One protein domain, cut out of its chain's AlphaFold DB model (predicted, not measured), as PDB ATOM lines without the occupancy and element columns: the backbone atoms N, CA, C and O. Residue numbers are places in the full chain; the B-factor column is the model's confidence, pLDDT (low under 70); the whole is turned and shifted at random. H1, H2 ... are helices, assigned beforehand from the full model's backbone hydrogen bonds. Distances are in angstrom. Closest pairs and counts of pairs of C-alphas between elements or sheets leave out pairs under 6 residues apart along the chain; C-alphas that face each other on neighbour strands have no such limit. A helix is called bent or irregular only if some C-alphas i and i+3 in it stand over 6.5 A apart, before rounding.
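AT A GLANCE: This is residues 406 to 554 of the 564 residues of an uncharacterized protein of Caulobacter vibrioides (UniProt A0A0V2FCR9). H5, in the middle of a block of helices, runs side by side with the long H7 and joins two groups: H1 to H4 on one side, and H7 with H6, H8 and H9 on the other. The printed part has 149 residues with nine named helices, H1 to H9 in chain order, and no named strand: all helix. It is compact, with a radius of gyration of the C-alphas of 14.8 A and spans of 36 by 32 by 28 A.

IN THESE COORDINATES: H1 is residues 406 to 411, from C-alpha 406 at (-64.462, 53.105, -0.649). H2 is 416 to 426, H3 444 to 453, H4 460 to 471 and H5 474 to 487, 19.7 A long. H6 is 493 to 501, H7 507 to 528, 31.5 A long, H8 532 to 535, and H9 537 to 544, ending at C-alpha 544 at (-49.975, 30.928, -16.547). H8 is irregular, but only just: C-alphas 532 and 535 are 6.7 A apart.

HOW THE PARTS SIT: H3 and H7 are the hubs, touching 4 other helices each, and the two residues at which a pair of helices is said here to meet, with a distance, are those of their closest C-alphas. H1 only just touches H3, with 3 pairs of C-alphas within 8 A (Leu 409 and Ile 449, 5.9 A). H2 touches H3 at a steep tilt of 54 degrees, at Ala 422 and Pro 446, 4.2 A. H4 touches H2 at Gly 465 and Leu 426, 5.1 A. H5 touches H3 at Glu 487 and Arg 452, 5.6 A, and H7 at Gly 485 and Ala 516, 3.9 A, at a shallow tilt of 10 degrees, the same way. H6 and H7 form a hairpin, Ala 500 to Arg 510, 6.9 A. H9 is about perpendicular to H7, at 84 degrees, with Ala 543 and Arg 518 4.7 A apart; H8 and H9 touch only at the corner. Every O i to N i+4 pair is within hydrogen-bond range in H1, H2, H5, H6, H7 and H9, against 5 of 6 in H3 and 7 of 8 in H4; H8 is too short for one.

THE WHOLE: The C-alphas farthest apart, of Pro 429 and Gln 529, are 43.0 A apart. The printed part has no cut; H2 to H3 is the long link. Residues 455 to 461 and 527 to 528 have pLDDT under 70.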
ATOM      1  N   GLU A 406     -64.292  53.097   0.802       92.81
ATOM      2  CA  GLU A 406     -64.462  53.105  -0.649       92.81
ATOM      3  C   GLU A 406     -64.186  54.485  -1.231       92.81
ATOM      4  O   GLU A 406     -63.457  54.580  -2.216       92.81
ATOM      5  N   LEU A 407     -64.711  55.542  -0.601       95.38
ATOM      6  CA  LEU A 407     -64.408  56.922  -0.968       95.38
ATOM      7  C   LEU A 407     -62.909  57.208  -0.830       95.38
ATOM      8  O   LEU A 407     -62.283  57.726  -1.753       95.38
ATOM      9  N   THR A 408     -62.318  56.817   0.300       96.12
ATOM     10  CA  THR A 408     -60.882  56.988   0.546       96.12
ATOM     11  C   THR A 408     -60.053  56.248  -0.497       96.12
ATOM     12  O   THR A 408     -59.111  56.812  -1.053       96.12
ATOM     13  N   LEU A 409     -60.402  54.995  -0.806       92.75
ATOM     14  CA  LEU A 409     -59.706  54.262  -1.853       92.75
ATOM     15  C   LEU A 409     -59.888  54.952  -3.205       92.75
ATOM     16  O   LEU A 409     -58.893  55.143  -3.891       92.75
ATOM     17  N   MET A 410     -61.104  55.351  -3.582       91.75
ATOM     18  CA  MET A 410     -61.398  56.042  -4.844       91.75
ATOM     19  C   MET A 410     -60.520  57.283  -5.038       91.75
ATOM     20  O   MET A 410     -59.938  57.431  -6.107       91.75
ATOM     21  N   LEU A 411     -60.381  58.107  -3.997       93.38
ATOM     22  CA  LEU A 411     -59.606  59.351  -4.011       93.38
ATOM     23  C   LEU A 411     -58.096  59.159  -3.797       93.38
ATOM     24  O   LEU A 411     -57.328  60.110  -3.972       93.38
ATOM     25  N   SER A 412     -57.644  57.955  -3.425       90.81
ATOM     26  CA  SER A 412     -56.206  57.672  -3.359       90.81
ATOM     27  C   SER A 412     -55.554  57.954  -4.714       90.81
ATOM     28  O   SER A 412     -56.153  57.672  -5.745       90.81
ATOM     29  N   GLY A 413     -54.360  58.552  -4.710       84.75
ATOM     30  CA  GLY A 413     -53.655  58.994  -5.924       84.75
ATOM     31  C   GLY A 413     -54.036  60.388  -6.426       84.75
ATOM     32  O   GLY A 413     -53.234  61.012  -7.110       84.75
ATOM     33  N   HIS A 414     -55.196  60.912  -6.025       87.69
ATOM     34  CA  HIS A 414     -55.598  62.298  -6.302       87.69
ATOM     35  C   HIS A 414     -55.417  63.210  -5.082       87.69
ATOM     36  O   HIS A 414     -55.225  64.412  -5.230       87.69
ATOM     37  N   GLU A 415     -55.411  62.633  -3.876       91.31
ATOM     38  CA  GLU A 415     -55.153  63.339  -2.619       91.31
ATOM     39  C   GLU A 415     -53.899  62.792  -1.931       91.31
ATOM     40  O   GLU A 415     -53.920  61.706  -1.345       91.31
ATOM     41  N   ALA A 416     -52.809  63.567  -1.951       90.44
ATOM     42  CA  ALA A 416     -51.535  63.176  -1.337       90.44
ATOM     43  C   ALA A 416     -51.690  62.783   0.146       90.44
ATOM     44  O   ALA A 416     -51.130  61.779   0.579       90.44
ATOM     45  N   ALA A 417     -52.548  63.493   0.888       93.88
ATOM     46  CA  ALA A 417     -52.812  63.229   2.303       93.88
ATOM     47  C   ALA A 417     -53.360  61.813   2.579       93.88
ATOM     48  O   ALA A 417     -53.037  61.230   3.615       93.88
ATOM     49  N   ILE A 418     -54.136  61.226   1.656       94.81
ATOM     50  CA  ILE A 418     -54.626  59.843   1.784       94.81
ATOM     51  C   ILE A 418     -53.458  58.861   1.657       94.81
ATOM     52  O   ILE A 418     -53.333  57.925   2.451       94.81
ATOM     53  N   THR A 419     -52.596  59.072   0.664       90.75
ATOM     54  CA  THR A 419     -51.426  58.221   0.424       90.75
ATOM     55  C   THR A 419     -50.431  58.321   1.580       90.75
ATOM     56  O   THR A 419     -49.944  57.295   2.061       90.75
ATOM     57  N   ASP A 420     -50.174  59.528   2.083       91.62
ATOM     58  CA  ASP A 420     -49.273  59.760   3.214       91.62
ATOM     59  C   ASP A 420     -49.815  59.150   4.505       91.62
ATOM     60  O   ASP A 420     -49.080  58.473   5.231       91.62
ATOM     61  N   TRP A 421     -51.118  59.293   4.755       95.31
ATOM     62  CA  TRP A 421     -51.775  58.605   5.860       95.31
ATOM     63  C   TRP A 421     -51.630  57.087   5.746       95.31
ATOM     64  O   TRP A 421     -51.220  56.445   6.714       95.31
ATOM     65  N   ALA A 422     -51.914  56.502   4.579       94.81
ATOM     66  CA  ALA A 422     -51.804  55.061   4.375       94.81
ATOM     67  C   ALA A 422     -50.380  54.565   4.669       94.81
ATOM     68  O   ALA A 422     -50.205  53.625   5.445       94.81
ATOM     69  N   ARG A 423     -49.355  55.251   4.145       91.75
ATOM     70  CA  ARG A 423     -47.945  54.933   4.428       91.75
ATOM     71  C   ARG A 423     -47.635  55.016   5.923       91.75
ATOM     72  O   ARG A 423     -47.028  54.091   6.463       91.75
ATOM     73  N   ALA A 424     -48.091  56.071   6.601       93.69
ATOM     74  CA  ALA A 424     -47.892  56.240   8.038       93.69
ATOM     75  C   ALA A 424     -48.515  55.089   8.847       93.69
ATOM     76  O   ALA A 424     -47.883  54.578   9.772       93.69
ATOM     77  N   GLN A 425     -49.712  54.621   8.470       94.94
ATOM     78  CA  GLN A 425     -50.379  53.497   9.138       94.94
ATOM     79  C   GLN A 425     -49.587  52.184   9.021       94.94
ATOM     80  O   GLN A 425     -49.520  51.425   9.988       94.94
ATOM     81  N   LEU A 426     -48.954  51.920   7.872       93.25
ATOM     82  CA  LEU A 426     -48.180  50.690   7.645       93.25
ATOM     83  C   LEU A 426     -46.890  50.618   8.476       93.25
ATOM     84  O   LEU A 426     -46.357  49.530   8.702       93.25
ATOM     85  N   VAL A 427     -46.381  51.758   8.951       92.88
ATOM     86  CA  VAL A 427     -45.137  51.829   9.733       92.88
ATOM     87  C   VAL A 427     -45.362  52.064  11.229       92.88
ATOM     88  O   VAL A 427     -44.386  52.142  11.982       92.88
ATOM     89  N   LEU A 428     -46.612  52.110  11.702       93.12
ATOM     90  CA  LEU A 428     -46.889  52.230  13.134       93.12
ATOM     91  C   LEU A 428     -46.288  51.046  13.922       93.12
ATOM     92  O   LEU A 428     -46.335  49.894  13.469       93.12
ATOM     93  N   PRO A 429     -45.708  51.285  15.113       89.81
ATOM     94  CA  PRO A 429     -45.333  50.211  16.025       89.81
ATOM     95  C   PRO A 429     -46.533  49.297  16.300       89.81
ATOM     96  O   PRO A 429     -47.634  49.772  16.556       89.81
ATOM     97  N   GLY A 430     -46.337  47.982  16.206       83.94
ATOM     98  CA  GLY A 430     -47.406  47.007  16.438       83.94
ATOM     99  C   GLY A 430     -48.402  46.797  15.298       83.94
ATOM    100  O   GLY A 430     -49.141  45.819  15.349       83.94
ATOM    101  N   ALA A 431     -48.376  47.604  14.230       86.00
ATOM    102  CA  ALA A 431     -49.246  47.423  13.061       86.00
ATOM    103  C   ALA A 431     -49.175  45.981  12.519       86.00
ATOM    104  O   ALA A 431     -50.170  45.266  12.437       86.00
ATOM    105  N   ALA A 432     -47.955  45.516  12.265       81.06
ATOM    106  CA  ALA A 432     -47.648  44.165  11.803       81.06
ATOM    107  C   ALA A 432     -48.168  43.037  12.723       81.06
ATOM    108  O   ALA A 432     -48.388  41.924  12.253       81.06
ATOM    109  N   GLN A 433     -48.346  43.313  14.017       81.94
ATOM    110  CA  GLN A 433     -48.619  42.313  15.057       81.94
ATOM    111  C   GLN A 433     -50.116  42.131  15.333       81.94
ATOM    112  O   GLN A 433     -50.492  41.199  16.041       81.94
ATOM    113  N   ALA A 434     -50.980  42.990  14.781       79.44
ATOM    114  CA  ALA A 434     -52.421  42.799  14.883       79.44
ATOM    115  C   ALA A 434     -52.854  41.503  14.152       79.44
ATOM    116  O   ALA A 434     -52.216  41.130  13.160       79.44
ATOM    117  N   PRO A 435     -53.926  40.817  14.584       80.31
ATOM    118  CA  PRO A 435     -54.423  39.617  13.908       80.31
ATOM    119  C   PRO A 435     -54.888  39.944  12.484       80.31
ATOM    120  O   PRO A 435     -55.763  40.785  12.308       80.31
ATOM    121  N   ALA A 436     -54.315  39.276  11.479       76.75
ATOM    122  CA  ALA A 436     -54.603  39.535  10.064       76.75
ATOM    123  C   ALA A 436     -55.996  39.034   9.616       76.75
ATOM    124  O   ALA A 436     -56.522  39.447   8.582       76.75
ATOM    125  N   ASP A 437     -56.614  38.157  10.402       73.56
ATOM    126  CA  ASP A 437     -57.763  37.361   9.961       73.56
ATOM    127  C   ASP A 437     -59.103  38.073  10.223       73.56
ATOM    128  O   ASP A 437     -60.164  37.611   9.800       73.56
ATOM    129  N   ALA A 438     -59.079  39.222  10.905       74.69
ATOM    130  CA  ALA A 438     -60.279  39.986  11.205       74.69
ATOM    131  C   ALA A 438     -60.850  40.622   9.929       74.69
ATOM    132  O   ALA A 438     -60.128  41.237   9.137       74.69
ATOM    133  N   ALA A 439     -62.171  40.524   9.731       77.69
ATOM    134  CA  ALA A 439     -62.878  41.276   8.689       77.69
ATOM    135  C   ALA A 439     -62.523  42.777   8.761       77.69
ATOM    136  O   ALA A 439     -62.221  43.371   7.724       77.69
ATOM    137  N   ASP A 440     -62.366  43.288   9.984       82.56
ATOM    138  CA  ASP A 440     -62.118  44.692  10.327       82.56
ATOM    139  C   ASP A 440     -60.638  45.032  10.574       82.56
ATOM    140  O   ASP A 440     -60.323  45.964  11.315       82.56
ATOM    141  N   ASP A 441     -59.700  44.278   9.991       89.56
ATOM    142  CA  ASP A 441     -58.279  44.591  10.144       89.56
ATOM    143  C   ASP A 441     -57.967  46.032   9.670       89.56
ATOM    144  O   ASP A 441     -58.169  46.357   8.488       89.56
ATOM    145  N   PRO A 442     -57.434  46.903  10.553       90.94
ATOM    146  CA  PRO A 442     -57.250  48.321  10.255       90.94
ATOM    147  C   PRO A 442     -56.196  48.577   9.168       90.94
ATOM    148  O   PRO A 442     -56.150  49.669   8.598       90.94
ATOM    149  N   LEU A 443     -55.348  47.610   8.829       94.00
ATOM    150  CA  LEU A 443     -54.323  47.764   7.800       94.00
ATOM    151  C   LEU A 443     -54.813  47.423   6.400       94.00
ATOM    152  O   LEU A 443     -54.151  47.813   5.441       94.00
ATOM    153  N   LYS A 444     -55.984  46.792   6.245       93.25
ATOM    154  CA  LYS A 444     -56.521  46.468   4.914       93.25
ATOM    155  C   LYS A 444     -56.617  47.700   4.023       93.25
ATOM    156  O   LYS A 444     -56.109  47.679   2.909       93.25
ATOM    157  N   LEU A 445     -57.230  48.782   4.503       94.88
ATOM    158  CA  LEU A 445     -57.385  49.999   3.702       94.88
ATOM    159  C   LEU A 445     -56.031  50.662   3.354       94.88
ATOM    160  O   LEU A 445     -55.796  50.877   2.166       94.88
ATOM    161  N   PRO A 446     -55.111  50.911   4.311       95.38
ATOM    162  CA  PRO A 446     -53.757  51.367   4.002       95.38
ATOM    163  C   PRO A 446     -53.016  50.502   2.973       95.38
ATOM    164  O   PRO A 446     -52.453  51.043   2.027       95.38
ATOM    165  N   ILE A 447     -53.071  49.168   3.099       94.19
ATOM    166  CA  ILE A 447     -52.443  48.247   2.139       94.19
ATOM    167  C   ILE A 447     -53.060  48.426   0.745       94.19
ATOM    168  O   ILE A 447     -52.321  48.575  -0.225       94.19
ATOM    169  N   ARG A 448     -54.396  48.459   0.631       94.19
ATOM    170  CA  ARG A 448     -55.096  48.670  -0.653       94.19
ATOM    171  C   ARG A 448     -54.650  49.966  -1.332       94.19
ATOM    172  O   ARG A 448     -54.343  49.949  -2.519       94.19
ATOM    173  N   ILE A 449     -54.578  51.060  -0.571       92.81
ATOM    174  CA  ILE A 449     -54.146  52.373  -1.064       92.81
ATOM    175  C   ILE A 449     -52.708  52.310  -1.580       92.81
ATOM    176  O   ILE A 449     -52.453  52.692  -2.717       92.81
ATOM    177  N   THR A 450     -51.767  51.799  -0.782       91.62
ATOM    178  CA  THR A 450     -50.352  51.755  -1.181       91.62
ATOM    179  C   THR A 450     -50.123  50.840  -2.385       91.62
ATOM    180  O   THR A 450     -49.355  51.186  -3.275       91.62
ATOM    181  N   LEU A 451     -50.815  49.699  -2.466       90.12
ATOM    182  CA  LEU A 451     -50.669  48.756  -3.579       90.12
ATOM    183  C   LEU A 451     -51.251  49.259  -4.904       90.12
ATOM    184  O   LEU A 451     -50.730  48.910  -5.964       90.12
ATOM    185  N   ARG A 452     -52.313  50.070  -4.862       86.81
ATOM    186  CA  ARG A 452     -52.919  50.647  -6.069       86.81
ATOM    187  C   ARG A 452     -51.955  51.578  -6.814       86.81
ATOM    188  O   ARG A 452     -52.003  51.634  -8.037       86.81
ATOM    189  N   TRP A 453     -51.062  52.248  -6.084       81.31
ATOM    190  CA  TRP A 453     -50.117  53.239  -6.622       81.31
ATOM    191  C   TRP A 453     -48.655  52.780  -6.602       81.31
ATOM    192  O   TRP A 453     -47.768  53.537  -6.989       81.31
ATOM    193  N   ALA A 454     -48.394  51.543  -6.177       74.56
ATOM    194  CA  ALA A 454     -47.045  51.000  -6.124       74.56
ATOM    195  C   ALA A 454     -46.375  51.054  -7.508       74.56
ATOM    196  O   ALA A 454     -46.942  50.590  -8.498       74.56
ATOM    197  N   GLY A 455     -45.162  51.612  -7.548       64.44
ATOM    198  CA  GLY A 455     -44.356  51.739  -8.768       64.44
ATOM    199  C   GLY A 455     -44.530  53.057  -9.532       64.44
ATOM    200  O   GLY A 455     -43.834  53.252 -10.523       64.44
ATOM    201  N   LEU A 456     -45.402  53.974  -9.082       58.25
ATOM    202  CA  LEU A 456     -45.679  55.238  -9.785       58.25
ATOM    203  C   LEU A 456     -44.907  56.475  -9.304       58.25
ATOM    204  O   LEU A 456     -44.927  57.467 -10.028       58.25
ATOM    205  N   GLY A 457     -44.208  56.475  -8.157       51.59
ATOM    206  CA  GLY A 457     -43.418  57.683  -7.857       51.59
ATOM    207  C   GLY A 457     -42.821  57.953  -6.481       51.59
ATOM    208  O   GLY A 457     -42.281  59.040  -6.321       51.59
ATOM    209  N   ALA A 458     -42.840  57.054  -5.492       53.66
ATOM    210  CA  ALA A 458     -42.139  57.331  -4.220       53.66
ATOM    211  C   ALA A 458     -40.919  56.438  -3.941       53.66
ATOM    212  O   ALA A 458     -40.350  56.490  -2.846       53.66
ATOM    213  N   GLY A 459     -40.485  55.645  -4.927       61.69
ATOM    214  CA  GLY A 459     -39.287  54.811  -4.818       61.69
ATOM    215  C   GLY A 459     -39.293  53.933  -3.561       61.69
ATOM    216  O   GLY A 459     -40.309  53.345  -3.196       61.69
ATOM    217  N   ALA A 460     -38.157  53.880  -2.862       63.09
ATOM    218  CA  ALA A 460     -37.936  53.001  -1.711       63.09
ATOM    219  C   ALA A 460     -38.908  53.210  -0.526       63.09
ATOM    220  O   ALA A 460     -39.098  52.286   0.261       63.09
ATOM    221  N   ALA A 461     -39.533  54.385  -0.368       66.00
ATOM    222  CA  ALA A 461     -40.359  54.687   0.808       66.00
ATOM    223  C   ALA A 461     -41.683  53.897   0.847       66.00
ATOM    224  O   ALA A 461     -42.101  53.449   1.917       66.00
ATOM    225  N   GLU A 462     -42.322  53.674  -0.306       70.69
ATOM    226  CA  GLU A 462     -43.509  52.804  -0.417       70.69
ATOM    227  C   GLU A 462     -43.174  51.355  -0.064       70.69
ATOM    228  O   GLU A 462     -43.944  50.652   0.595       70.69
ATOM    229  N   GLU A 463     -41.978  50.930  -0.454       79.69
ATOM    230  CA  GLU A 463     -41.514  49.567  -0.263       79.69
ATOM    231  C   GLU A 463     -41.212  49.258   1.202       79.69
ATOM    232  O   GLU A 463     -41.395  48.117   1.612       79.69
ATOM    233  N   VAL A 464     -40.816  50.240   2.025       86.00
ATOM    234  CA  VAL A 464     -40.547  50.010   3.458       86.00
ATOM    235  C   VAL A 464     -41.798  49.511   4.182       86.00
ATOM    236  O   VAL A 464     -41.737  48.512   4.904       86.00
ATOM    237  N   GLY A 465     -42.940  50.179   3.986       88.44
ATOM    238  CA  GLY A 465     -44.202  49.800   4.627       88.44
ATOM    239  C   GLY A 465     -44.687  48.425   4.167       88.44
ATOM    240  O   GLY A 465     -44.997  47.562   4.990       88.44
ATOM    241  N   LEU A 466     -44.682  48.187   2.852       91.00
ATOM    242  CA  LEU A 466     -45.104  46.911   2.272       91.00
ATOM    243  C   LEU A 466     -44.155  45.757   2.630       91.00
ATOM    244  O   LEU A 466     -44.625  44.673   2.966       91.00
ATOM    245  N   ASN A 467     -42.837  45.983   2.639       92.00
ATOM    246  CA  ASN A 467     -41.851  44.984   3.057       92.00
ATOM    247  C   ASN A 467     -42.008  44.644   4.543       92.00
ATOM    248  O   ASN A 467     -41.949  43.480   4.926       92.00
ATOM    249  N   ARG A 468     -42.298  45.634   5.398       92.19
ATOM    250  CA  ARG A 468     -42.602  45.368   6.810       92.19
ATOM    251  C   ARG A 468     -43.837  44.483   6.968       92.19
ATOM    252  O   ARG A 468     -43.810  43.571   7.789       92.19
ATOM    253  N   MET A 469     -44.893  44.724   6.188       93.44
ATOM    254  CA  MET A 469     -46.083  43.861   6.181       93.44
ATOM    255  C   MET A 469     -45.761  42.460   5.667       93.44
ATOM    256  O   MET A 469     -46.186  41.474   6.260       93.44
ATOM    257  N   PHE A 470     -44.952  42.363   4.617       95.06
ATOM    258  CA  PHE A 470     -44.475  41.089   4.093       95.06
ATOM    259  C   PHE A 470     -43.658  40.301   5.140       95.06
ATOM    260  O   PHE A 470     -43.758  39.082   5.261       95.06
ATOM    261  N   CYS A 471     -42.886  40.988   5.974       94.50
ATOM    262  CA  CYS A 471     -42.056  40.356   6.998       94.50
ATOM    263  C   CYS A 471     -42.763  40.092   8.328       94.50
ATOM    264  O   CYS A 471     -42.185  39.464   9.211       94.50
ATOM    265  N   ALA A 472     -44.016  40.517   8.472       93.50
ATOM    266  CA  ALA A 472     -44.790  40.386   9.704       93.50
ATOM    267  C   ALA A 472     -45.303  38.959   9.989       93.50
ATOM    268  O   ALA A 472     -45.875  38.712  11.048       93.50
ATOM    269  N   GLY A 473     -45.101  38.023   9.060       94.25
ATOM    270  CA  GLY A 473     -45.465  36.613   9.200       94.25
ATOM    271  C   GLY A 473     -46.451  36.131   8.130       94.25
ATOM    272  O   GLY A 473     -46.935  36.935   7.326       94.25
ATOM    273  N   PRO A 474     -46.767  34.822   8.109       94.50
ATOM    274  CA  PRO A 474     -47.515  34.211   7.009       94.50
ATOM    275  C   PRO A 474     -48.908  34.807   6.775       94.50
ATOM    276  O   PRO A 474     -49.294  35.083   5.642       94.50
ATOM    277  N   ALA A 475     -49.654  35.099   7.845       92.81
ATOM    278  CA  ALA A 475     -51.005  35.656   7.729       92.81
ATOM    279  C   ALA A 475     -51.009  37.056   7.078       92.81
ATOM    280  O   ALA A 475     -51.861  37.378   6.249       92.81
ATOM    281  N   ARG A 476     -49.999  37.881   7.387       93.38
ATOM    282  CA  ARG A 476     -49.825  39.214   6.791       93.38
ATOM    283  C   ARG A 476     -49.369  39.144   5.338       93.38
ATOM    284  O   ARG A 476     -49.876  39.912   4.521       93.38
ATOM    285  N   ARG A 477     -48.490  38.197   4.990       94.94
ATOM    286  CA  ARG A 477     -48.133  37.924   3.587       94.94
ATOM    287  C   ARG A 477     -49.330  37.470   2.774       94.94
ATOM    288  O   ARG A 477     -49.545  38.014   1.697       94.94
ATOM    289  N   ALA A 478     -50.131  36.545   3.297       94.50
ATOM    290  CA  ALA A 478     -51.349  36.094   2.633       94.50
ATOM    291  C   ALA A 478     -52.302  37.269   2.351       94.50
ATOM    292  O   ALA A 478     -52.693  37.473   1.203       94.50
ATOM    293  N   MET A 479     -52.581  38.112   3.356       93.69
ATOM    294  CA  MET A 479     -53.396  39.321   3.176       93.69
ATOM    295  C   MET A 479     -52.821  40.260   2.107       93.69
ATOM    296  O   MET A 479     -53.571  40.777   1.276       93.69
ATOM    297  N   LEU A 480     -51.511  40.510   2.140       94.44
ATOM    298  CA  LEU A 480     -50.832  41.391   1.192       94.44
ATOM    299  C   LEU A 480     -50.947  40.858  -0.243       94.44
ATOM    300  O   LEU A 480     -51.342  41.606  -1.134       94.44
ATOM    301  N   ILE A 481     -50.668  39.568  -0.444       95.25
ATOM    302  CA  ILE A 481     -50.757  38.876  -1.736       95.25
ATOM    303  C   ILE A 481     -52.188  38.939  -2.290       95.25
ATOM    304  O   ILE A 481     -52.399  39.338  -3.436       95.25
ATOM    305  N   GLU A 482     -53.184  38.601  -1.472       93.62
ATOM    306  CA  GLU A 482     -54.595  38.621  -1.873       93.62
ATOM    307  C   GLU A 482     -55.084  40.035  -2.195       93.62
ATOM    308  O   GLU A 482     -55.829  40.257  -3.152       93.62
ATOM    309  N   THR A 483     -54.666  41.018  -1.396       92.62
ATOM    310  CA  THR A 483     -55.020  42.421  -1.624       92.62
ATOM    311  C   THR A 483     -54.382  42.941  -2.903       92.62
ATOM    312  O   THR A 483     -55.052  43.612  -3.683       92.62
ATOM    313  N   TRP A 484     -53.132  42.569  -3.164       92.69
ATOM    314  CA  TRP A 484     -52.437  42.913  -4.396       92.69
ATOM    315  C   TRP A 484     -53.120  42.327  -5.633       92.69
ATOM    316  O   TRP A 484     -53.360  43.062  -6.587       92.69
ATOM    317  N   GLY A 485     -53.547  41.061  -5.602       91.81
ATOM    318  CA  GLY A 485     -54.276  40.463  -6.728       91.81
ATOM    319  C   GLY A 485     -55.586  41.188  -7.065       91.81
ATOM    320  O   GLY A 485     -55.986  41.257  -8.228       91.81
ATOM    321  N   ARG A 486     -56.245  41.767  -6.053       89.81
ATOM    322  CA  ARG A 486     -57.497  42.523  -6.221       89.81
ATOM    323  C   ARG A 486     -57.286  43.978  -6.634       89.81
ATOM    324  O   ARG A 486     -58.070  44.483  -7.428       89.81
ATOM    325  N   GLU A 487     -56.268  44.644  -6.091       88.62
ATOM    326  CA  GLU A 487     -56.150  46.111  -6.123       88.62
ATOM    327  C   GLU A 487     -54.863  46.629  -6.775       88.62
ATOM    328  O   GLU A 487     -54.748  47.832  -6.988       88.62
ATOM    329  N   GLY A 488     -53.906  45.761  -7.116       84.94
ATOM    330  CA  GLY A 488     -52.615  46.164  -7.679       84.94
ATOM    331  C   GLY A 488     -52.765  47.063  -8.910       84.94
ATOM    332  O   GLY A 488     -53.538  46.757  -9.823       84.94
ATOM    333  N   GLY A 489     -52.064  48.195  -8.932       83.31
ATOM    334  CA  GLY A 489     -52.022  49.075 -10.104       83.31
ATOM    335  C   GLY A 489     -51.140  48.506 -11.214       83.31
ATOM    336  O   GLY A 489     -50.329  47.625 -10.950       83.31
ATOM    337  N   LEU A 490     -51.249  49.042 -12.438       77.81
ATOM    338  CA  LEU A 490     -50.474  48.621 -13.627       77.81
ATOM    339  C   LEU A 490     -48.953  48.523 -13.385       77.81
ATOM    340  O   LEU A 490     -48.283  47.693 -13.993       77.81
ATOM    341  N   PHE A 491     -48.423  49.326 -12.464       80.00
ATOM    342  CA  PHE A 491     -46.997  49.413 -12.136       80.00
ATOM    343  C   PHE A 491     -46.571  48.492 -10.976       80.00
ATOM    344  O   PHE A 491     -45.395  48.415 -10.631       80.00
ATOM    345  N   GLY A 492     -47.501  47.719 -10.409       84.44
ATOM    346  CA  GLY A 492     -47.248  46.803  -9.293       84.44
ATOM    347  C   GLY A 492     -46.514  45.507  -9.664       84.44
ATOM    348  O   GLY A 492     -46.294  44.671  -8.785       84.44
ATOM    349  N   ALA A 493     -46.145  45.315 -10.937       89.19
ATOM    350  CA  ALA A 493     -45.497  44.099 -11.432       89.19
ATOM    351  C   ALA A 493     -44.140  43.846 -10.760       89.19
ATOM    352  O   ALA A 493     -43.845  42.721 -10.358       89.19
ATOM    353  N   ASP A 494     -43.332  44.890 -10.569       88.75
ATOM    354  CA  ASP A 494     -42.021  44.760  -9.927       88.75
ATOM    355  C   ASP A 494     -42.144  44.279  -8.480       88.75
ATOM    356  O   ASP A 494     -41.409  43.384  -8.060       88.75
ATOM    357  N   PHE A 495     -43.136  44.775  -7.739       89.88
ATOM    358  CA  PHE A 495     -43.400  44.303  -6.382       89.88
ATOM    359  C   PHE A 495     -43.774  42.810  -6.354       89.88
ATOM    360  O   PHE A 495     -43.263  42.055  -5.525       89.88
ATOM    361  N   ALA A 496     -44.587  42.350  -7.310       91.50
ATOM    362  CA  ALA A 496     -44.940  40.936  -7.464       91.50
ATOM    363  C   ALA A 496     -43.725  40.050  -7.740       91.50
ATOM    364  O   ALA A 496     -43.554  39.003  -7.112       91.50
ATOM    365  N   LYS A 497     -42.856  40.489  -8.657       92.31
ATOM    366  CA  LYS A 497     -41.625  39.776  -9.011       92.31
ATOM    367  C   LYS A 497     -40.687  39.672  -7.807       92.31
ATOM    368  O   LYS A 497     -40.131  38.606  -7.552       92.31
ATOM    369  N   ARG A 498     -40.576  40.732  -7.002       92.00
ATOM    370  CA  ARG A 498     -39.779  40.724  -5.764       92.00
ATOM    371  C   ARG A 498     -40.364  39.824  -4.676       92.00
ATOM    372  O   ARG A 498     -39.593  39.165  -3.978       92.00
ATOM    373  N   MET A 499     -41.695  39.748  -4.552       94.31
ATOM    374  CA  MET A 499     -42.355  38.743  -3.706       94.31
ATOM    375  C   MET A 499     -42.031  37.328  -4.198       94.31
ATOM    376  O   MET A 499     -41.591  36.502  -3.407       94.31
ATOM    377  N   ALA A 500     -42.161  37.054  -5.500       93.88
ATOM    378  CA  ALA A 500     -41.852  35.744  -6.081       93.88
ATOM    379  C   ALA A 500     -40.383  35.329  -5.861       93.88
ATOM    380  O   ALA A 500     -40.103  34.156  -5.592       93.88
ATOM    381  N   ALA A 501     -39.460  36.294  -5.917       92.94
ATOM    382  CA  ALA A 501     -38.032  36.105  -5.656       92.94
ATOM    383  C   ALA A 501     -37.691  35.913  -4.174       92.94
ATOM    384  O   ALA A 501     -36.595  35.458  -3.849       92.94
ATOM    385  N   SER A 502     -38.607  36.253  -3.266       94.31
ATOM    386  CA  SER A 502     -38.357  36.197  -1.833       94.31
ATOM    387  C   SER A 502     -38.213  34.748  -1.342       94.31
ATOM    388  O   SER A 502     -39.093  33.916  -1.603       94.31
ATOM    389  N   PRO A 503     -37.137  34.406  -0.604       93.81
ATOM    390  CA  PRO A 503     -36.994  33.083   0.005       93.81
ATOM    391  C   PRO A 503     -37.968  32.833   1.169       93.81
ATOM    392  O   PRO A 503     -38.091  31.702   1.622       93.81
ATOM    393  N   GLN A 504     -38.671  33.862   1.648       95.25
ATOM    394  CA  GLN A 504     -39.587  33.793   2.786       95.25
ATOM    395  C   GLN A 504     -40.977  33.263   2.420       95.25
ATOM    396  O   GLN A 504     -41.743  32.966   3.334       95.25
ATOM    397  N   LEU A 505     -41.302  33.147   1.123       95.50
ATOM    398  CA  LEU A 505     -42.542  32.513   0.679       95.50
ATOM    399  C   LEU A 505     -42.427  30.991   0.723       95.50
ATOM    400  O   LEU A 505     -41.596  30.406   0.009       95.50
ATOM    401  N   ASP A 506     -43.313  30.366   1.491       95.50
ATOM    402  CA  ASP A 506     -43.537  28.926   1.418       95.50
ATOM    403  C   ASP A 506     -44.324  28.528   0.151       95.50
ATOM    404  O   ASP A 506     -44.686  29.353  -0.692       95.50
ATOM    405  N   GLU A 507     -44.558  27.230  -0.027       94.56
ATOM    406  CA  GLU A 507     -45.250  26.702  -1.205       94.56
ATOM    407  C   GLU A 507     -46.715  27.159  -1.310       94.56
ATOM    408  O   GLU A 507     -47.213  27.442  -2.406       94.56
ATOM    409  N   ALA A 508     -47.408  27.270  -0.176       95.94
ATOM    410  CA  ALA A 508     -48.796  27.708  -0.144       95.94
ATOM    411  C   ALA A 508     -48.894  29.198  -0.494       95.94
ATOM    412  O   ALA A 508     -49.758  29.598  -1.274       95.94
ATOM    413  N   GLU A 509     -47.985  30.023   0.022       95.94
ATOM    414  CA  GLU A 509     -47.929  31.452  -0.277       95.94
ATOM    415  C   GLU A 509     -47.521  31.722  -1.734       95.94
ATOM    416  O   GLU A 509     -48.080  32.615  -2.371       95.94
ATOM    417  N   ARG A 510     -46.612  30.920  -2.311       94.69
ATOM    418  CA  ARG A 510     -46.287  30.983  -3.750       94.69
ATOM    419  C   ARG A 510     -47.495  30.657  -4.616       94.69
ATOM    420  O   ARG A 510     -47.762  31.374  -5.578       94.69
ATOM    421  N   SER A 511     -48.246  29.620  -4.249       94.06
ATOM    422  CA  SER A 511     -49.484  29.255  -4.943       94.06
ATOM    423  C   SER A 511     -50.513  30.390  -4.876       94.06
ATOM    424  O   SER A 511     -51.071  30.771  -5.905       94.06
ATOM    425  N   ARG A 512     -50.681  31.023  -3.704       95.56
ATOM    426  CA  ARG A 512     -51.531  32.219  -3.553       95.56
ATOM    427  C   ARG A 512     -51.059  33.388  -4.411       95.56
ATOM    428  O   ARG A 512     -51.887  34.074  -5.002       95.56
ATOM    429  N   LEU A 513     -49.748  33.625  -4.506       94.94
ATOM    430  CA  LEU A 513     -49.204  34.690  -5.353       94.94
ATOM    431  C   LEU A 513     -49.529  34.442  -6.826       94.94
ATOM    432  O   LEU A 513     -49.974  35.354  -7.516       94.94
ATOM    433  N   THR A 514     -49.383  33.207  -7.295       94.06
ATOM    434  CA  THR A 514     -49.800  32.808  -8.642       94.06
ATOM    435  C   THR A 514     -51.292  33.063  -8.886       94.06
ATOM    436  O   THR A 514     -51.662  33.618  -9.923       94.06
ATOM    437  N   GLU A 515     -52.163  32.699  -7.944       94.88
ATOM    438  CA  GLU A 515     -53.604  32.968  -8.044       94.88
ATOM    439  C   GLU A 515     -53.914  34.469  -8.055       94.88
ATOM    440  O   GLU A 515     -54.721  34.929  -8.866       94.88
ATOM    441  N   ALA A 516     -53.226  35.250  -7.223       94.88
ATOM    442  CA  ALA A 516     -53.345  36.701  -7.189       94.88
ATOM    443  C   ALA A 516     -52.919  37.338  -8.524       94.88
ATOM    444  O   ALA A 516     -53.633  38.196  -9.041       94.88
ATOM    445  N   VAL A 517     -51.814  36.883  -9.130       94.06
ATOM    446  CA  VAL A 517     -51.359  37.353 -10.453       94.06
ATOM    447  C   VAL A 517     -52.382  37.004 -11.536       94.06
ATOM    448  O   VAL A 517     -52.673  37.834 -12.393       94.06
ATOM    449  N   ARG A 518     -52.975  35.804 -11.491       93.19
ATOM    450  CA  ARG A 518     -54.047  35.399 -12.416       93.19
ATOM    451  C   ARG A 518     -55.282  36.280 -12.289       93.19
ATOM    452  O   ARG A 518     -55.795  36.747 -13.305       93.19
ATOM    453  N   ALA A 519     -55.744  36.518 -11.063       91.38
ATOM    454  CA  ALA A 519     -56.882  37.393 -10.796       91.38
ATOM    455  C   ALA A 519     -56.608  38.821 -11.288       91.38
ATOM    456  O   ALA A 519     -57.469  39.440 -11.918       91.38
ATOM    457  N   TRP A 520     -55.385  39.307 -11.069       89.94
ATOM    458  CA  TRP A 520     -54.955  40.612 -11.542       89.94
ATOM    459  C   TRP A 520     -54.927  40.690 -13.072       89.94
ATOM    460  O   TRP A 520     -55.530  41.605 -13.635       89.94
ATOM    461  N   ASN A 521     -54.339  39.695 -13.748       91.56
ATOM    462  CA  ASN A 521     -54.321  39.628 -15.210       91.56
ATOM    463  C   ASN A 521     -55.741  39.594 -15.780       91.56
ATOM    464  O   ASN A 521     -56.081  40.360 -16.668       91.56
ATOM    465  N   ALA A 522     -56.607  38.739 -15.232       89.06
ATOM    466  CA  ALA A 522     -57.991  38.616 -15.680       89.06
ATOM    467  C   ALA A 522     -58.794  39.911 -15.480       89.06
ATOM    468  O   ALA A 522     -59.737  40.182 -16.223       89.06
ATOM    469  N   ARG A 523     -58.452  40.725 -14.475       86.50
ATOM    470  CA  ARG A 523     -59.045  42.054 -14.290       86.50
ATOM    471  C   ARG A 523     -58.578  43.029 -15.370       86.50
ATOM    472  O   ARG A 523     -59.433  43.658 -15.978       86.50
ATOM    473  N   LEU A 524     -57.274  43.118 -15.630       82.62
ATOM    474  CA  LEU A 524     -56.719  44.061 -16.608       82.62
ATOM    475  C   LEU A 524     -57.029  43.663 -18.061       82.62
ATOM    476  O   LEU A 524     -57.387  44.502 -18.876       82.62
ATOM    477  N   THR A 525     -57.019  42.371 -18.387       84.94
ATOM    478  CA  THR A 525     -57.425  41.893 -19.719       84.94
ATOM    479  C   THR A 525     -58.895  42.193 -20.011       84.94
ATOM    480  O   THR A 525     -59.255  42.422 -21.162       84.94
ATOM    481  N   ARG A 526     -59.764  42.216 -18.988       80.31
ATOM    482  CA  ARG A 526     -61.170  42.609 -19.167       80.31
ATOM    483  C   ARG A 526     -61.332  44.088 -19.513       80.31
ATOM    484  O   ARG A 526     -62.302  44.403 -20.192       80.31
ATOM    485  N   SER A 527     -60.435  44.967 -19.057       68.06
ATOM    486  CA  SER A 527     -60.493  46.390 -19.410       68.06
ATOM    487  C   SER A 527     -59.890  46.661 -20.788       68.06
ATOM    488  O   SER A 527     -60.503  47.369 -21.579       68.06
ATOM    489  N   ASP A 528     -58.747  46.044 -21.105       67.44
ATOM    490  CA  ASP A 528     -57.923  46.462 -22.254       67.44
ATOM    491  C   ASP A 528     -57.959  45.467 -23.427       67.44
ATOM    492  O   ASP A 528     -57.238  45.626 -24.413       67.44
ATOM    493  N   GLN A 529     -58.749  44.393 -23.309       73.44
ATOM    494  CA  GLN A 529     -58.836  43.265 -24.251       73.44
ATOM    495  C   GLN A 529     -57.497  42.550 -24.540       73.44
ATOM    496  O   GLN A 529     -57.445  41.616 -25.343       73.44
ATOM    497  N   ARG A 530     -56.404  42.949 -23.880       82.56
ATOM    498  CA  ARG A 530     -55.064  42.364 -23.981       82.56
ATOM    499  C   ARG A 530     -54.445  42.252 -22.596       82.56
ATOM    500  O   ARG A 530     -54.656  43.108 -21.743       82.56
ATOM    501  N   SER A 531     -53.667  41.195 -22.390       84.69
ATOM    502  CA  SER A 531     -52.945  40.983 -21.140       84.69
ATOM    503  C   SER A 531     -51.756  41.949 -21.084       84.69
ATOM    504  O   SER A 531     -50.879  41.900 -21.953       84.69
ATOM    505  N   PRO A 532     -51.672  42.833 -20.074       82.81
ATOM    506  CA  PRO A 532     -50.526  43.731 -19.937       82.81
ATOM    507  C   PRO A 532     -49.236  42.968 -19.613       82.81
ATOM    508  O   PRO A 532     -48.143  43.515 -19.751       82.81
ATOM    509  N   PHE A 533     -49.342  41.697 -19.210       89.75
ATOM    510  CA  PHE A 533     -48.203  40.854 -18.855       89.75
ATOM    511  C   PHE A 533     -47.550  40.184 -20.055       89.75
ATOM    512  O   PHE A 533     -46.463  39.641 -19.907       89.75
ATOM    513  N   ASP A 534     -48.136  40.272 -21.250       87.12
ATOM    514  CA  ASP A 534     -47.580  39.634 -22.452       87.12
ATOM    515  C   ASP A 534     -46.214  40.220 -22.859       87.12
ATOM    516  O   ASP A 534     -45.506  39.640 -23.679       87.12
ATOM    517  N   ARG A 535     -45.830  41.367 -22.281       87.75
ATOM    518  CA  ARG A 535     -44.539  42.038 -22.495       87.75
ATOM    519  C   ARG A 535     -43.494  41.754 -21.407       87.75
ATOM    520  O   ARG A 535     -42.358  42.193 -21.559       87.75
ATOM    521  N   ASP A 536     -43.861  41.069 -20.325       91.50
ATOM    522  CA  ASP A 536     -42.967  40.725 -19.211       91.50
ATOM    523  C   ASP A 536     -43.010  39.207 -18.985       91.50
ATOM    524  O   ASP A 536     -43.985  38.665 -18.461       91.50
ATOM    525  N   ASP A 537     -41.938  38.511 -19.376       92.00
ATOM    526  CA  ASP A 537     -41.860  37.045 -19.340       92.00
ATOM    527  C   ASP A 537     -42.136  36.458 -17.949       92.00
ATOM    528  O   ASP A 537     -42.741  35.388 -17.830       92.00
ATOM    529  N   VAL A 538     -41.719  37.151 -16.884       92.69
ATOM    530  CA  VAL A 538     -41.912  36.697 -15.502       92.69
ATOM    531  C   VAL A 538     -43.384  36.778 -15.130       92.69
ATOM    532  O   VAL A 538     -43.952  35.818 -14.603       92.69
ATOM    533  N   MET A 539     -44.016  37.909 -15.431       94.25
ATOM    534  CA  MET A 539     -45.437  38.110 -15.168       94.25
ATOM    535  C   MET A 539     -46.303  37.182 -16.021       94.25
ATOM    536  O   MET A 539     -47.268  36.611 -15.509       94.25
ATOM    537  N   ALA A 540     -45.927  36.953 -17.280       93.62
ATOM    538  CA  ALA A 540     -46.599  36.009 -18.163       93.62
ATOM    539  C   ALA A 540     -46.529  34.571 -17.615       93.62
ATOM    540  O   ALA A 540     -47.545  33.873 -17.585       93.62
ATOM    541  N   LYS A 541     -45.358  34.136 -17.124       94.31
ATOM    542  CA  LYS A 541     -45.186  32.839 -16.438       94.31
ATOM    543  C   LYS A 541     -46.088  32.738 -15.209       94.31
ATOM    544  O   LYS A 541     -46.884  31.804 -15.108       94.31
ATOM    545  N   LEU A 542     -46.033  33.729 -14.316       92.62
ATOM    546  CA  LEU A 542     -46.861  33.763 -13.106       92.62
ATOM    547  C   LEU A 542     -48.363  33.726 -13.429       92.62
ATOM    548  O   LEU A 542     -49.106  32.993 -12.780       92.62
ATOM    549  N   ALA A 543     -48.810  34.439 -14.466       93.12
ATOM    550  CA  ALA A 543     -50.199  34.425 -14.918       93.12
ATOM    551  C   ALA A 543     -50.624  33.064 -15.495       93.12
ATOM    552  O   ALA A 543     -51.753  32.624 -15.285       93.12
ATOM    553  N   ARG A 544     -49.723  32.326 -16.150       93.88
ATOM    554  CA  ARG A 544     -49.975  30.928 -16.547       93.88
ATOM    555  C   ARG A 544     -49.884  29.950 -15.372       93.88
ATOM    556  O   ARG A 544     -50.316  28.807 -15.481       93.88
ATOM    557  N   GLY A 545     -49.439  30.415 -14.206       91.62
ATOM    558  CA  GLY A 545     -49.143  29.615 -13.016       91.62
ATOM    559  C   GLY A 545     -47.915  28.734 -13.149       91.62
ATOM    560  O   GLY A 545     -47.785  27.726 -12.461       91.62
ATOM    561  N   GLU A 546     -47.010  29.139 -14.027       92.44
ATOM    562  CA  GLU A 546     -45.655  28.628 -14.086       92.44
ATOM    563  C   GLU A 546     -44.820  29.311 -12.998       92.44
ATOM    564  O   GLU A 546     -45.034  30.479 -12.661       92.44
ATOM    565  N   ARG A 547     -43.839  28.588 -12.452       88.12
ATOM    566  CA  ARG A 547     -42.884  29.172 -11.508       88.12
ATOM    567  C   ARG A 547     -41.773  29.886 -12.272       88.12
ATOM    568  O   ARG A 547     -41.096  29.231 -13.068       88.12
ATOM    569  N   PRO A 548     -41.521  31.176 -12.003       91.25
ATOM    570  CA  PRO A 548     -40.296  31.810 -12.455       91.25
ATOM    571  C   PRO A 548     -39.075  31.093 -11.872       91.25
ATOM    572  O   PRO A 548     -39.059  30.696 -10.705       91.25
ATOM    573  N   THR A 549     -38.051  30.920 -12.694       90.81
ATOM    574  CA  THR A 549     -36.752  30.387 -12.283       90.81
ATOM    575  C   THR A 549     -35.933  31.457 -11.557       90.81
ATOM    576  O   THR A 549     -36.207  32.653 -11.655       90.81
ATOM    577  N   ALA A 550     -34.865  31.056 -10.862       87.50
ATOM    578  CA  ALA A 550     -33.925  32.014 -10.273       87.50
ATOM    579  C   ALA A 550     -33.291  32.945 -11.328       87.50
ATOM    580  O   ALA A 550     -33.004  34.101 -11.035       87.50
ATOM    581  N   GLN A 551     -33.109  32.459 -12.562       90.19
ATOM    582  CA  GLN A 551     -32.602  33.261 -13.675       90.19
ATOM    583  C   GLN A 551     -33.612  34.334 -14.099       90.19
ATOM    584  O   GLN A 551     -33.221  35.486 -14.275       90.19
ATOM    585  N   ASP A 552     -34.899  33.978 -14.176       88.69
ATOM    586  CA  ASP A 552     -35.987  34.907 -14.520       88.69
ATOM    587  C   ASP A 552     -36.069  36.098 -13.548       88.69
ATOM    588  O   ASP A 552     -36.457  37.197 -13.931       88.69
ATOM    589  N   LEU A 553     -35.683  35.884 -12.288       88.81
ATOM    590  CA  LEU A 553     -35.792  36.865 -11.204       88.81
ATOM    591  C   LEU A 553     -34.464  37.560 -10.862       88.81
ATOM    592  O   LEU A 553     -34.428  38.407  -9.974       88.81
ATOM    593  N   SER A 554     -33.375  37.218 -11.552       84.31
ATOM    594  CA  SER A 554     -32.010  37.634 -11.185       84.31
ATOM    595  C   SER A 554     -31.740  39.140 -11.295       84.31
ATOM    596  O   SER A 554     -30.787  39.636 -10.696       84.31
TER     597      SER A 554